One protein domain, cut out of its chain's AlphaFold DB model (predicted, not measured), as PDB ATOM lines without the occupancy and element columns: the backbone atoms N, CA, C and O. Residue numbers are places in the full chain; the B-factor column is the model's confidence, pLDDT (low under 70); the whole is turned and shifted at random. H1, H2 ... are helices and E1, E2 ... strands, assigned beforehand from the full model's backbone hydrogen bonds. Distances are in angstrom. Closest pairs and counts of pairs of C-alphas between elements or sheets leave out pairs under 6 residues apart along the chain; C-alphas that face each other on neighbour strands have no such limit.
ATOM      1  N   LEU A  41     221.079 190.837 117.527       90.50
ATOM      2  CA  LEU A  41     220.136 190.704 118.633       90.50
ATOM      3  C   LEU A  41     218.891 191.581 118.435       90.50
ATOM      4  O   LEU A  41     217.781 191.097 118.606       90.50
ATOM      5  N   GLU A  42     219.045 192.845 118.042       92.75
ATOM      6  CA  GLU A  42     217.897 193.742 117.839       92.75
ATOM      7  C   GLU A  42     216.992 193.275 116.685       92.75
ATOM      8  O   GLU A  42     215.769 193.362 116.787       92.75
ATOM      9  N   TYR A  43     217.566 192.701 115.619       90.12
ATOM     10  CA  TYR A  43     216.767 192.078 114.557       90.12
ATOM     11  C   TYR A  43     216.017 190.829 115.041       90.12
ATOM     12  O   TYR A  43     214.875 190.627 114.636       90.12
ATOM     13  N   GLN A  44     216.616 190.016 115.918       91.12
ATOM     14  CA  GLN A  44     215.933 188.864 116.524       91.12
ATOM     15  C   GLN A  44     214.765 189.297 117.416       91.12
ATOM     16  O   GLN A  44     213.705 188.677 117.381       91.12
ATOM     17  N   VAL A  45     214.934 190.378 118.183       93.69
ATOM     18  CA  VAL A  45     213.862 190.950 119.010       93.69
ATOM     19  C   VAL A  45     212.707 191.434 118.138       93.69
ATOM     20  O   VAL A  45     211.558 191.091 118.406       93.69
ATOM     21  N   LEU A  46     213.011 192.187 117.077       92.06
ATOM     22  CA  LEU A  46     212.012 192.668 116.124       92.06
ATOM     23  C   LEU A  46     211.241 191.515 115.473       92.06
ATOM     24  O   LEU A  46     210.013 191.535 115.468       92.06
ATOM     25  N   ASP A  47     211.948 190.505 114.960       87.56
ATOM     26  CA  ASP A  47     211.331 189.332 114.333       87.56
ATOM     27  C   ASP A  47     210.402 188.602 115.308       87.56
ATOM     28  O   ASP A  47     209.246 188.332 114.985       87.56
ATOM     29  N   ARG A  48     210.866 188.371 116.541       90.19
ATOM     30  CA  ARG A  48     210.071 187.703 117.569       90.19
ATOM     31  C   ARG A  48     208.799 188.474 117.912       90.19
ATOM     32  O   ARG A  48     207.731 187.878 117.989       90.19
ATOM     33  N   MET A  49     208.888 189.793 118.073       92.56
ATOM     34  CA  MET A  49     207.713 190.620 118.358       92.56
ATOM     35  C   MET A  49     206.712 190.649 117.196       92.56
ATOM     36  O   MET A  49     205.510 190.712 117.438       92.56
ATOM     37  N   LEU A  50     207.175 190.580 115.943       89.56
ATOM     38  CA  LEU A  50     206.306 190.565 114.757       89.56
ATOM     39  C   LEU A  50     205.540 189.245 114.573       89.56
ATOM     40  O   LEU A  50     204.544 189.219 113.844       89.56
ATOM     41  N   GLN A  51     205.986 188.161 115.211       87.12
ATOM     42  CA  GLN A  51     205.293 186.867 115.197       87.12
ATOM     43  C   GLN A  51     204.097 186.821 116.162       87.12
ATOM     44  O   GLN A  51     203.209 185.985 115.994       87.12
ATOM     45  N   GLU A  52     204.043 187.739 117.128       85.69
ATOM     46  CA  GLU A  52     202.990 187.834 118.138       85.69
ATOM     47  C   GLU A  52     201.879 188.817 117.722       85.69
ATOM     48  O   GLU A  52     202.097 189.769 116.966       85.69
ATOM     49  N   ASP A  53     200.660 188.631 118.239       86.06
ATOM     50  CA  ASP A  53     199.598 189.638 118.096       86.06
ATOM     51  C   ASP A  53     199.703 190.706 119.195       86.06
ATOM     52  O   ASP A  53     199.062 190.635 120.246       86.06
ATOM     53  N   LEU A  54     200.536 191.715 118.932       88.00
ATOM     54  CA  LEU A  54     200.755 192.868 119.815       88.00
ATOM     55  C   LEU A  54     199.934 194.101 119.403       88.00
ATOM     56  O   LEU A  54     200.163 195.203 119.899       88.00
ATOM     57  N   SER A  55     198.975 193.943 118.484       84.88
ATOM     58  CA  SER A  55     198.249 195.063 117.864       84.88
ATOM     59  C   SER A  55     197.407 195.894 118.842       84.88
ATOM     60  O   SER A  55     197.089 197.051 118.562       84.88
ATOM     61  N   TRP A  56     197.062 195.317 119.993       85.94
ATOM     62  CA  TRP A  56     196.265 195.935 121.050       85.94
ATOM     63  C   TRP A  56     197.097 196.730 122.073       85.94
ATOM     64  O   TRP A  56     196.515 197.407 122.921       85.94
ATOM     65  N   MET A  57     198.433 196.654 122.017       93.44
ATOM     66  CA  MET A  57     199.331 197.325 122.961       93.44
ATOM     67  C   MET A  57     199.611 198.785 122.571       93.44
ATOM     68  O   MET A  57     199.692 199.134 121.390       93.44
ATOM     69  N   ASP A  58     199.777 199.643 123.580       94.50
ATOM     70  CA  ASP A  58     200.307 201.000 123.413       94.50
ATOM     71  C   ASP A  58     201.847 201.007 123.373       94.50
ATOM     72  O   ASP A  58     202.500 199.974 123.535       94.50
ATOM     73  N   ASP A  59     202.437 202.172 123.103       95.81
ATOM     74  CA  ASP A  59     203.878 202.302 122.856       95.81
ATOM     75  C   ASP A  59     204.724 201.941 124.100       95.81
ATOM     76  O   ASP A  59     205.820 201.383 123.972       95.81
ATOM     77  N   ASP A  60     204.202 202.190 125.307       97.00
ATOM     78  CA  ASP A  60     204.866 201.847 126.569       97.00
ATOM     79  C   ASP A  60     204.831 200.330 126.815       97.00
ATOM     80  O   ASP A  60     205.848 199.730 127.173       97.00
ATOM     81  N   MET A  61     203.693 199.675 126.553       97.81
ATOM     82  CA  MET A  61     203.587 198.215 126.616       97.81
ATOM     83  C   MET A  61     204.468 197.529 125.570       97.81
ATOM     84  O   MET A  61     205.144 196.552 125.892       97.81
ATOM     85  N   LEU A  62     204.529 198.051 124.340       97.69
ATOM     86  CA  LEU A  62     205.446 197.539 123.317       97.69
ATOM     87  C   LEU A  62     206.909 197.684 123.752       97.69
ATOM     88  O   LEU A  62     207.716 196.790 123.499       97.69
ATOM     89  N   SER A  63     207.252 198.770 124.448       98.19
ATOM     90  CA  SER A  63     208.592 198.969 125.012       98.19
ATOM     91  C   SER A  63     208.907 197.930 126.096       98.19
ATOM     92  O   SER A  63     209.979 197.323 126.067       98.19
ATOM     93  N   LEU A  64     207.967 197.645 127.006       98.44
ATOM     94  CA  LEU A  64     208.105 196.553 127.979       98.44
ATOM     95  C   LEU A  64     208.306 195.196 127.280       98.44
ATOM     96  O   LEU A  64     209.217 194.447 127.637       98.44
ATOM     97  N   MET A  65     207.506 194.904 126.250       98.06
ATOM     98  CA  MET A  65     207.623 193.666 125.475       98.06
ATOM     99  C   MET A  65     208.971 193.537 124.764       98.06
ATOM    100  O   MET A  65     209.547 192.450 124.756       98.06
ATOM    101  N   ALA A  66     209.509 194.631 124.223       97.81
ATOM    102  CA  ALA A  66     210.830 194.636 123.605       97.81
ATOM    103  C   ALA A  66     211.934 194.285 124.615       97.81
ATOM    104  O   ALA A  66     212.821 193.494 124.298       97.81
ATOM    105  N   VAL A  67     211.862 194.803 125.847       98.44
ATOM    106  CA  VAL A  67     212.814 194.474 126.927       98.44
ATOM    107  C   VAL A  67     212.720 193.000 127.341       98.44
ATOM    108  O   VAL A  67     213.751 192.342 127.511       98.44
ATOM    109  N   ILE A  68     211.503 192.460 127.457       97.75
ATOM    110  CA  ILE A  68     211.271 191.036 127.755       97.75
ATOM    111  C   ILE A  68     211.833 190.154 126.631       97.75
ATOM    112  O   ILE A  68     212.682 189.300 126.888       97.75
ATOM    113  N   CYS A  69     211.451 190.411 125.374       95.94
ATOM    114  CA  CYS A  69     211.953 189.663 124.219       95.94
ATOM    115  C   CYS A  69     213.480 189.729 124.116       95.94
ATOM    116  O   CYS A  69     214.118 188.704 123.884       95.94
ATOM    117  N   ARG A  70     214.086 190.904 124.339       97.12
ATOM    118  CA  ARG A  70     215.546 191.072 124.302       97.12
ATOM    119  C   ARG A  70     216.255 190.259 125.367       97.12
ATOM    120  O   ARG A  70     217.278 189.648 125.068       97.12
ATOM    121  N   THR A  71     215.701 190.216 126.574       96.56
ATOM    122  CA  THR A  71     216.225 189.397 127.674       96.56
ATOM    123  C   THR A  71     216.261 187.920 127.293       96.56
ATOM    124  O   THR A  71     217.280 187.252 127.458       96.56
ATOM    125  N   GLU A  72     215.178 187.417 126.709       93.44
ATOM    126  CA  GLU A  72     215.086 186.013 126.319       93.44
ATOM    127  C   GLU A  72     215.952 185.671 125.100       93.44
ATOM    128  O   GLU A  72     216.610 184.632 125.089       93.44
ATOM    129  N   CYS A  73     216.026 186.552 124.098       92.56
ATOM    130  CA  CYS A  73     216.955 186.387 122.978       92.56
ATOM    131  C   CYS A  73     218.417 186.386 123.463       92.56
ATOM    132  O   CYS A  73     219.220 185.575 123.001       92.56
ATOM    133  N   ALA A  74     218.764 187.236 124.437       92.81
ATOM    134  CA  ALA A  74     220.095 187.255 125.044       92.81
ATOM    135  C   ALA A  74     220.399 185.968 125.834       92.81
ATOM    136  O   ALA A  74     221.523 185.471 125.764       92.81
ATOM    137  N   ALA A  75     219.408 185.381 126.515       89.25
ATOM    138  CA  ALA A  75     219.550 184.083 127.186       89.25
ATOM    139  C   ALA A  75     219.861 182.933 126.207       89.25
ATOM    140  O   ALA A  75     220.511 181.956 126.575       89.25
ATOM    141  N   GLN A  76     219.427 183.059 124.950       83.56
ATOM    142  CA  GLN A  76     219.621 182.063 123.891       83.56
ATOM    143  C   GLN A  76     220.871 182.311 123.028       83.56
ATOM    144  O   GLN A  76     221.132 181.543 122.096       83.56
ATOM    145  N   ALA A  77     221.660 183.353 123.318       68.81
ATOM    146  CA  ALA A  77     222.853 183.722 122.558       68.81
ATOM    147  C   ALA A  77     223.939 182.626 122.650       68.81
ATOM    148  O   ALA A  77     224.805 182.636 123.521       68.81
ATOM    149  N   GLY A  78     223.872 181.649 121.740       57.06
ATOM    150  CA  GLY A  78     224.728 180.456 121.716       57.06
ATOM    151  C   GLY A  78     224.039 179.178 121.214       57.06
ATOM    152  O   GLY A  78     224.737 178.215 120.896       57.06
ATOM    153  N   ALA A  79     222.705 179.160 121.106       55.62
ATOM    154  CA  ALA A  79     221.946 178.059 120.505       55.62
ATOM    155  C   ALA A  79     221.997 178.087 118.959       55.62
ATOM    156  O   ALA A  79     222.221 179.140 118.355       55.62
ATOM    157  N   GLU A  80     221.813 176.929 118.302       45.94
ATOM    158  CA  GLU A  80     221.760 176.836 116.832       45.94
ATOM    159  C   GLU A  80     220.675 177.761 116.267       45.94
ATOM    160  O   GLU A  80     219.500 177.675 116.620       45.94
ATOM    161  N   LYS A  81     221.095 178.662 115.376       52.12
ATOM    162  CA  LYS A  81     220.247 179.705 114.800       52.12
ATOM    163  C   LYS A  81     219.243 179.089 113.816       52.12
ATOM    164  O   LYS A  81     219.674 178.403 112.883       52.12
ATOM    165  N   PRO A  82     217.935 179.375 113.925       47.22
ATOM    166  CA  PRO A  82     217.002 179.077 112.850       47.22
ATOM    167  C   PRO A  82     217.423 179.843 111.593       47.22
ATOM    168  O   PRO A  82     217.477 181.069 111.574       47.22
ATOM    169  N   ASN A  83     217.743 179.116 110.526       42.78
ATOM    170  CA  ASN A  83     218.079 179.700 109.230       42.78
ATOM    171  C   ASN A  83     216.782 180.101 108.516       42.78
ATOM    172  O   ASN A  83     216.297 179.358 107.666       42.78
ATOM    173  N   HIS A  84     216.151 181.196 108.932       52.22
ATOM    174  CA  HIS A  84     214.969 181.723 108.253       52.22
ATOM    175  C   HIS A  84     215.269 183.130 107.754       52.22
ATOM    176  O   HIS A  84     215.735 183.993 108.493       52.22
ATOM    177  N   ALA A  85     215.040 183.339 106.458       51.12
ATOM    178  CA  ALA A  85     215.003 184.672 105.889       51.12
ATOM    179  C   ALA A  85     213.915 185.465 106.622       51.12
ATOM    180  O   ALA A  85     212.762 185.037 106.655       51.12
ATOM    181  N   VAL A  86     214.311 186.592 107.209       53.62
ATOM    182  CA  VAL A  86     213.431 187.511 107.934       53.62
ATOM    183  C   VAL A  86     212.331 187.982 106.981       53.62
ATOM    184  O   VAL A  86     212.602 188.692 106.009       53.62
ATOM    185  N   TYR A  87     211.095 187.546 107.219       56.22
ATOM    186  CA  TYR A  87     209.927 188.046 106.503       56.22
ATOM    187  C   TYR A  87     209.256 189.102 107.373       56.22
ATOM    188  O   TYR A  87     208.670 188.781 108.400       56.22
ATOM    189  N   VAL A  88     209.341 190.359 106.944       54.25
ATOM    190  CA  VAL A  88     208.679 191.492 107.594       54.25
ATOM    191  C   VAL A  88     207.377 191.791 106.843       54.25
ATOM    192  O   VAL A  88     207.439 192.255 105.698       54.25
ATOM    193  N   PRO A  89     206.193 191.536 107.428       55.41
ATOM    194  CA  PRO A  89     204.929 191.947 106.833       55.41
ATOM    195  C   PRO A  89     204.768 193.479 106.939       55.41
ATOM    196  O   PRO A  89     204.925 194.031 108.029       55.41
ATOM    197  N   PRO A  90     204.447 194.191 105.844       55.47
ATOM    198  CA  PRO A  90     204.444 195.659 105.806       55.47
ATOM    199  C   PRO A  90     203.245 196.352 106.491       55.47
ATOM    200  O   PRO A  90     203.149 197.574 106.428       55.47
ATOM    201  N   ASP A  91     202.310 195.627 107.109       64.25
ATOM    202  CA  ASP A  91     200.978 196.142 107.471       64.25
ATOM    203  C   ASP A  91     200.519 195.883 108.922       64.25
ATOM    204  O   ASP A  91     199.540 196.488 109.366       64.25
ATOM    205  N   ARG A  92     201.233 195.068 109.711       60.84
ATOM    206  CA  ARG A  92     200.896 194.792 111.125       60.84
ATOM    207  C   ARG A  92     201.737 195.603 112.105       60.84
ATOM    208  O   ARG A  92     202.673 195.084 112.696       60.84
ATOM    209  N   GLY A  93     201.408 196.882 112.289       75.19
ATOM    210  CA  GLY A  93     201.973 197.683 113.390       75.19
ATOM    211  C   GLY A  93     203.506 197.778 113.410       75.19
ATOM    212  O   GLY A  93     204.065 198.144 114.442       75.19
ATOM    213  N   TYR A  94     204.165 197.465 112.287       84.00
ATOM    214  CA  TYR A  94     205.617 197.337 112.176       84.00
ATOM    215  C   TYR A  94     206.329 198.571 112.718       84.00
ATOM    216  O   TYR A  94     207.191 198.439 113.573       84.00
ATOM    217  N   GLU A  95     205.906 199.766 112.297       87.69
ATOM    218  CA  GLU A  95     206.523 201.029 112.719       87.69
ATOM    219  C   GLU A  95     206.500 201.207 114.245       87.69
ATOM    220  O   GLU A  95     207.475 201.671 114.829       87.69
ATOM    221  N   LYS A  96     205.415 200.801 114.918       92.00
ATOM    222  CA  LYS A  96     205.322 200.895 116.382       92.00
ATOM    223  C   LYS A  96     206.245 199.902 117.076       92.00
ATOM    224  O   LYS A  96     206.908 200.259 118.047       92.00
ATOM    225  N   ILE A  97     206.284 198.667 116.583       93.62
ATOM    226  CA  ILE A  97     207.150 197.616 117.126       93.62
ATOM    227  C   ILE A  97     208.618 197.994 116.902       93.62
ATOM    228  O   ILE A  97     209.401 197.982 117.844       93.62
ATOM    229  N   GLU A  98     208.980 198.408 115.688       92.19
ATOM    230  CA  GLU A  98     210.315 198.892 115.335       92.19
ATOM    231  C   GLU A  98     210.733 200.058 116.239       92.19
ATOM    232  O   GLU A  98     211.826 200.046 116.809       92.19
ATOM    233  N   GLN A  99     209.843 201.031 116.454       94.31
ATOM    234  CA  GLN A  99     210.108 202.155 117.345       94.31
ATOM    235  C   GLN A  99     210.290 201.712 118.804       94.31
ATOM    236  O   GLN A  99     211.174 202.233 119.482       94.31
ATOM    237  N   ALA A 100     209.509 200.747 119.296       96.88
ATOM    238  CA  ALA A 100     209.657 200.207 120.647       96.88
ATOM    239  C   ALA A 100     210.993 199.467 120.834       96.88
ATOM    240  O   ALA A 100     211.690 199.679 121.833       96.88
ATOM    241  N   VAL A 101     211.400 198.661 119.847       96.06
ATOM    242  CA  VAL A 101     212.718 198.007 119.821       96.06
ATOM    243  C   VAL A 101     213.827 199.059 119.824       96.06
ATOM    244  O   VAL A 101     214.739 198.991 120.647       96.06
ATOM    245  N   GLN A 102     213.709 200.092 118.986       94.94
ATOM    246  CA  GLN A 102     214.677 201.183 118.889       94.94
ATOM    247  C   GLN A 102     214.770 202.028 120.169       94.94
ATOM    248  O   GLN A 102     215.874 202.405 120.572       94.94
ATOM    249  N   ASN A 103     213.640 202.337 120.806       95.44
ATOM    250  CA  ASN A 103     213.575 203.144 122.030       95.44
ATOM    251  C   ASN A 103     214.165 202.417 123.238       95.44
ATOM    252  O   ASN A 103     214.705 203.053 124.138       95.44
ATOM    253  N   THR A 104     214.085 201.088 123.238       96.88
ATOM    254  CA  THR A 104     214.608 200.225 124.304       96.88
ATOM    255  C   THR A 104     215.902 199.527 123.906       96.88
ATOM    256  O   THR A 104     216.283 198.540 124.532       96.88
ATOM    257  N   ARG A 105     216.586 200.003 122.859       95.19
ATOM    258  CA  ARG A 105     217.775 199.351 122.304       95.19
ATOM    259  C   ARG A 105     218.802 199.035 123.393       95.19
ATOM    260  O   ARG A 105     219.189 199.908 124.167       95.19
ATOM    261  N   GLY A 106     219.252 197.783 123.423       95.31
ATOM    262  CA  GLY A 106     220.185 197.267 124.423       95.31
ATOM    263  C   GLY A 106     219.590 197.057 125.821       95.31
ATOM    264  O   GLY A 106     220.228 196.402 126.634       95.31
ATOM    265  N   MET A 107     218.389 197.550 126.132       97.75
ATOM    266  CA  MET A 107     217.779 197.363 127.449       97.75
ATOM    267  C   MET A 107     217.284 195.922 127.621       97.75
ATOM    268  O   MET A 107     216.441 195.446 126.854       97.75
ATOM    269  N   ALA A 108     217.813 195.243 128.634       97.69
ATOM    270  CA  ALA A 108     217.503 193.860 128.992       97.69
ATOM    271  C   ALA A 108     217.476 193.704 130.518       97.69
ATOM    272  O   ALA A 108     217.805 194.642 131.244       97.69
ATOM    273  N   VAL A 109     217.096 192.527 131.007       97.94
ATOM    274  CA  VAL A 109     216.923 192.244 132.435       97.94
ATOM    275  C   VAL A 109     217.822 191.090 132.847       97.94
ATOM    276  O   VAL A 109     217.851 190.050 132.193       97.94
ATOM    277  N   LEU A 110     218.533 191.253 133.957       97.88
ATOM    278  CA  LEU A 110     219.181 190.153 134.656       97.88
ATOM    279  C   LEU A 110     218.346 189.764 135.870       97.88
ATOM    280  O   LEU A 110     217.883 190.623 136.617       97.88
ATOM    281  N   ILE A 111     218.201 188.464 136.085       97.56
ATOM    282  CA  ILE A 111     217.701 187.886 137.325       97.56
ATOM    283  C   ILE A 111     218.895 187.234 138.011       97.56
ATOM    284  O   ILE A 111     219.504 186.317 137.460       97.56
ATOM    285  N   ASN A 112     219.254 187.704 139.207       95.19
ATOM    286  CA  ASN A 112     220.428 187.203 139.936       95.19
ATOM    287  C   ASN A 112     221.729 187.224 139.094       95.19
ATOM    288  O   ASN A 112     222.573 186.339 139.223       95.19
ATOM    289  N   GLY A 113     221.887 188.227 138.223       95.81
ATOM    290  CA  GLY A 113     223.067 188.388 137.365       95.81
ATOM    291  C   GLY A 113     223.067 187.564 136.069       95.81
ATOM    292  O   GLY A 113     224.043 187.632 135.325       95.81
ATOM    293  N   GLU A 114     222.002 186.819 135.768       95.56
ATOM    294  CA  GLU A 114     221.882 185.998 134.558       95.56
ATOM    295  C   GLU A 114     220.628 186.362 133.752       95.56
ATOM    296  O   GLU A 114     219.609 186.760 134.317       95.56
ATOM    297  N   TYR A 115     220.672 186.196 132.428       95.62
ATOM    298  CA  TYR A 115     219.462 186.277 131.608       95.62
ATOM    299  C   TYR A 115     218.594 185.044 131.872       95.62
ATOM    300  O   TYR A 115     219.062 183.909 131.747       95.62
ATOM    301  N   ARG A 116     217.334 185.266 132.238       95.25
ATOM    302  CA  ARG A 116     216.348 184.218 132.529       95.25
ATOM    303  C   ARG A 116     215.070 184.478 131.733       95.25
ATOM    304  O   ARG A 116     214.844 185.595 131.277       95.25
ATOM    305  N   GLU A 117     214.249 183.448 131.565       95.25
ATOM    306  CA  GLU A 117     212.917 183.584 130.964       95.25
ATOM    307  C   GLU A 117     212.031 184.487 131.830       95.25
ATOM    308  O   GLU A 117     212.134 184.462 133.058       95.25
ATOM    309  N   LEU A 118     211.151 185.284 131.228       97.25
ATOM    310  CA  LEU A 118     210.286 186.201 131.972       97.25
ATOM    311  C   LEU A 118     208.818 185.917 131.622       97.25
ATOM    312  O   LEU A 118     208.237 186.663 130.834       97.25
ATOM    313  N   PRO A 119     208.204 184.859 132.193       97.69
ATOM    314  CA  PRO A 119     206.850 184.446 131.835       97.69
ATOM    315  C   PRO A 119     205.831 185.571 132.017       97.69
ATOM    316  O   PRO A 119     205.776 186.200 133.066       97.69
ATOM    317  N   TYR A 120     204.962 185.794 131.043       98.12
ATOM    318  CA  TYR A 120     203.921 186.815 131.131       98.12
ATOM    319  C   TYR A 120     202.606 186.297 130.563       98.12
ATOM    320  O   TYR A 120     202.562 185.382 129.745       98.12
ATOM    321  N   HIS A 121     201.503 186.903 130.981       98.06
ATOM    322  CA  HIS A 121     200.165 186.508 130.565       98.06
ATOM    323  C   HIS A 121     199.236 187.721 130.473       98.06
ATOM    324  O   HIS A 121     199.535 188.794 130.990       98.06
ATOM    325  N   TYR A 240     197.813 193.250 131.734       98.19
ATOM    326  CA  TYR A 240     196.783 194.230 132.085       98.19
ATOM    327  C   TYR A 240     197.213 195.101 133.273       98.19
ATOM    328  O   TYR A 240     197.162 196.332 133.190       98.19
ATOM    329  N   THR A 241     197.706 194.480 134.350       98.50
ATOM    330  CA  THR A 241     198.262 195.214 135.497       98.50
ATOM    331  C   THR A 241     199.466 196.062 135.083       98.50
ATOM    332  O   THR A 241     199.524 197.235 135.447       98.50
ATOM    333  N   ALA A 242     200.395 195.527 134.282       98.56
ATOM    334  CA  ALA A 242     201.553 196.280 133.795       98.56
ATOM    335  C   ALA A 242     201.142 197.520 132.982       98.56
ATOM    336  O   ALA A 242     201.680 198.601 133.209       98.56
ATOM    337  N   SER A 243     200.133 197.401 132.112       98.19
ATOM    338  CA  SER A 243     199.581 198.539 131.363       98.19
ATOM    339  C   SER A 243     199.047 199.631 132.293       98.19
ATOM    340  O   SER A 243     199.314 200.810 132.066       98.19
ATOM    341  N   ARG A 244     198.325 199.270 133.365       98.00
ATOM    342  CA  ARG A 244     197.866 200.255 134.363       98.00
ATOM    343  C   ARG A 244     199.038 200.911 135.092       98.00
ATOM    344  O   ARG A 244     199.053 202.129 135.223       98.00
ATOM    345  N   MET A 245     200.036 200.126 135.493       98.44
ATOM    346  CA  MET A 245     201.233 200.639 136.164       98.44
ATOM    347  C   MET A 245     201.996 201.648 135.295       98.44
ATOM    348  O   MET A 245     202.382 202.699 135.803       98.44
ATOM    349  N   LEU A 246     202.173 201.370 133.997       98.19
ATOM    350  CA  LEU A 246     202.796 202.302 133.045       98.19
ATOM    351  C   LEU A 246     201.990 203.600 132.921       98.19
ATOM    352  O   LEU A 246     202.553 204.688 132.998       98.19
ATOM    353  N   GLN A 247     200.661 203.501 132.822       96.94
ATOM    354  CA  GLN A 247     199.774 204.671 132.757       96.94
ATOM    355  C   GLN A 247     199.797 205.520 134.033       96.94
ATOM    356  O   GLN A 247     199.585 206.732 133.977       96.94
ATOM    357  N   GLU A 248     200.076 204.901 135.178       97.44
ATOM    358  CA  GLU A 248     200.283 205.573 136.465       97.44
ATOM    359  C   GLU A 248     201.714 206.122 136.635       97.44
ATOM    360  O   GLU A 248     202.007 206.783 137.631       97.44
ATOM    361  N   GLY A 249     202.592 205.905 135.650       97.75
ATOM    362  CA  GLY A 249     203.958 206.428 135.612       97.75
ATOM    363  C   GLY A 249     205.015 205.515 136.232       97.75
ATOM    364  O   GLY A 249     206.136 205.971 136.457       97.75
ATOM    365  N   SER A 250     204.687 204.248 136.507       98.44
ATOM    366  CA  SER A 250     205.681 203.259 136.941       98.44
ATOM    367  C   SER A 250     206.685 202.993 135.823       98.44
ATOM    368  O   SER A 250     206.333 202.894 134.649       98.44
ATOM    369  N   SER A 251     207.946 202.824 136.191       98.19
ATOM    370  CA  SER A 251     209.011 202.419 135.281       98.19
ATOM    371  C   SER A 251     208.957 200.922 134.950       98.19
ATOM    372  O   SER A 251     208.438 200.107 135.715       98.19
ATOM    373  N   ILE A 252     209.583 200.531 133.832       98.25
ATOM    374  CA  ILE A 252     209.775 199.116 133.458       98.25
ATOM    375  C   ILE A 252     210.475 198.334 134.582       98.25
ATOM    376  O   ILE A 252     210.085 197.208 134.879       98.25
ATOM    377  N   GLN A 253     211.462 198.943 135.250       97.88
ATOM    378  CA  GLN A 253     212.169 198.330 136.378       97.88
ATOM    379  C   GLN A 253     211.223 198.006 137.542       97.88
ATOM    380  O   GLN A 253     211.282 196.902 138.078       97.88
ATOM    381  N   GLU A 254     210.339 198.933 137.921       98.56
ATOM    382  CA  GLU A 254     209.369 198.718 139.005       98.56
ATOM    383  C   GLU A 254     208.359 197.620 138.656       98.56
ATOM    384  O   GLU A 254     208.003 196.812 139.515       98.56
ATOM    385  N   ILE A 255     207.930 197.546 137.392       98.62
ATOM    386  CA  ILE A 255     207.050 196.475 136.910       98.62
ATOM    387  C   ILE A 255     207.765 195.128 137.001       98.62
ATOM    388  O   ILE A 255     207.225 194.194 137.580       98.62
ATOM    389  N   LEU A 256     208.992 195.019 136.489       98.44
ATOM    390  CA  LEU A 256     209.761 193.776 136.547       98.44
ATOM    391  C   LEU A 256     209.998 193.326 137.991       98.44
ATOM    392  O   LEU A 256     209.738 192.173 138.313       98.44
ATOM    393  N   GLN A 257     210.408 194.237 138.878       98.44
ATOM    394  CA  GLN A 257     210.656 193.933 140.292       98.44
ATOM    395  C   GLN A 257     209.395 193.544 141.071       98.44
ATOM    396  O   GLN A 257     209.499 192.886 142.105       98.44
ATOM    397  N   LYS A 258     208.202 193.923 140.596       98.56
ATOM    398  CA  LYS A 258     206.936 193.480 141.190       98.56
ATOM    399  C   LYS A 258     206.689 191.983 140.983       98.56
ATOM    400  O   LYS A 258     206.085 191.364 141.854       98.56
ATOM    401  N   PHE A 259     207.109 191.425 139.847       98.62
ATOM    402  CA  PHE A 259     206.807 190.040 139.454       98.62
ATOM    403  C   PHE A 259     208.023 189.108 139.504       98.62
ATOM    404  O   PHE A 259     207.856 187.890 139.583       98.62
ATOM    405  N   TYR A 260     209.233 189.666 139.469       98.50
ATOM    406  CA  TYR A 260     210.486 188.926 139.418       98.50
ATOM    407  C   TYR A 260     211.453 189.414 140.504       98.50
ATOM    408  O   TYR A 260     211.935 190.550 140.480       98.50
ATOM    409  N   GLU A 261     211.760 188.541 141.456       97.94
ATOM    410  CA  GLU A 261     212.720 188.803 142.521       97.94
ATOM    411  C   GLU A 261     214.125 189.022 141.939       97.94
ATOM    412  O   GLU A 261     214.583 188.288 141.061       97.94
ATOM    413  N   ASN A 262     214.821 190.045 142.444       97.00
ATOM    414  CA  ASN A 262     216.165 190.442 142.008       97.00
ATOM    415  C   ASN A 262     216.279 190.775 140.509       97.00
ATOM    416  O   ASN A 262     217.350 190.604 139.925       97.00
ATOM    417  N   ALA A 263     215.199 191.264 139.894       98.19
ATOM    418  CA  ALA A 263     215.257 191.813 138.547       98.19
ATOM    419  C   ALA A 263     216.051 193.124 138.496       98.19
ATOM    420  O   ALA A 263     215.774 194.070 139.241       98.19
ATOM    421  N   GLU A 264     217.007 193.191 137.575       98.06
ATOM    422  CA  GLU A 264     217.860 194.348 137.320       98.06
ATOM    423  C   GLU A 264     217.878 194.674 135.824       98.06
ATOM    424  O   GLU A 264     218.390 193.901 135.012       98.06
ATOM    425  N   CYS A 265     217.328 195.829 135.451       97.25
ATOM    426  CA  CYS A 265     217.480 196.363 134.104       97.25
ATOM    427  C   CYS A 265     218.927 196.795 133.861       97.25
ATOM    428  O   CYS A 265     219.489 197.599 134.605       97.25
ATOM    429  N   ILE A 266     219.489 196.323 132.756       97.00
ATOM    430  CA  ILE A 266     220.827 196.658 132.279       97.00
ATOM    431  C   ILE A 266     220.770 197.173 130.841       97.00
ATOM    432  O   ILE A 266     219.753 197.055 130.155       97.00
ATOM    433  N   THR A 267     221.891 197.703 130.361       95.69
ATOM    434  CA  THR A 267     222.101 197.987 128.939       95.69
ATOM    435  C   THR A 267     223.207 197.085 128.412       95.69
ATOM    436  O   THR A 267     224.346 197.157 128.875       95.69
ATOM    437  N   ILE A 268     222.864 196.232 127.452       89.81
ATOM    438  CA  ILE A 268     223.813 195.434 126.686       89.81
ATOM    439  C   ILE A 268     224.677 196.409 125.865       89.81
ATOM    440  O   ILE A 268     224.109 197.257 125.168       89.81
TER     441      ILE A 268
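AT A GLANCE: This is residues 41 to 121 and 240 to 268 of the 269 residues of an uncharacterized protein of Lachnoclostridium sp. An196 (UniProt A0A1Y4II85). One long helix, H2, runs through the middle of the domain, with H1 and H3 packed on one side of it and, on the other side, the short helices H4 and H5 and a small ribbon of two strands, E1 and E2. From the end of H2 a wide loop, residues 76 to 93, swings out past H1 and returns to H3; its residues 78 to 85 stick out free of the body. The printed part has 110 residues with five named helices and two named strands, in the order H1 H2 H3 E1 H4 H5 E2, and the sheet E1 - E2 is antiparallel. The class is mostly helix. The whole is compact, with a radius of gyration of the C-alphas of 13.7 A, and spans 37 by 31 by 23 A.

HOW THE PARTS SIT: H1, residues 41 to 51, touches H2, residues 59 to 75, with the C-alphas of Val 45 and Arg 70 the closest at 5.6 A, at a steep tilt of 61 degrees, opposite ways. H2 is the hub, touching three other helices. H3, residues 94 to 103, touches H2, the closest C-alphas being those of Ser 63 and Ala 100 at 4.7 A; the two run the same way at a steep tilt of 69.7 degrees, only just short of about perpendicular. H3 also touches H1, with the C-alphas of Leu 46 and Glu 98 closest at 6.5 A, opposite ways at a shallow tilt of 34.8 degrees, only just short of steep. E1, residues 107 to 111, comes within 4.8 A of H2 at the C-alphas of Thr 71 and Ala 108. H4, residues 240 to 247, touches H2 with H2's residues 60 to 61 alone, the closest C-alphas being those of Met 61 and Ser 243 at 6.2 A. H5, residues 252 to 259, forms a helical hairpin with H4: they only just touch, with 3 pairs of C-alphas within 8 A, the closest those of Ala 242 and Ile 255 at 6.3 A. H5 is close to H2 but not clearly touching it, with the C-alphas of Leu 64 and Ile 252 at 6.3 A. E2, residues 263 to 267, is the antiparallel neighbour of E1, at 146 degrees between directions; N 110 and O 264 are 2.9 A apart and N 266 and O 108 are 2.8 A apart, both within hydrogen-bond range. H1 and H4 are apart, as are H3 and H5. In H1, H2, H3 and H4 every O i to N i+4 pair is within hydrogen-bond range; in H5 3 of 4 are.

IN THESE COORDINATES: H1 begins at C-alpha 41, at (220.136, 190.704, 118.633), and is 15.7 A long from first to last C-alpha. H2, 24.4 A long, goes from C-alpha 59 at (203.878, 202.302, 122.856) to C-alpha 75 at (219.550, 184.083, 127.186). H3 is 13.9 A long and E1 13.7 A. H4 measures 10.9 A and H5 11.3 A. E2, 13.3 A long, ends at C-alpha 267, at (222.101, 197.987, 128.939).

THE WHOLE: The two C-alphas farthest apart are those of Asn 83 and Glu 248, at 41.6 A. Residues 122 to 239 are cut out, and C-alphas 121 and 240 are 8.6 A apart across the cut. The link from H2 to H3, 18 residues, is long; that from H1 to H2 is short, and those from H3 to E1, H4 to H5 and H5 to E2 are tight. The mean pLDDT of the printed part is 88.9, and residues 77 to 92 are under 70.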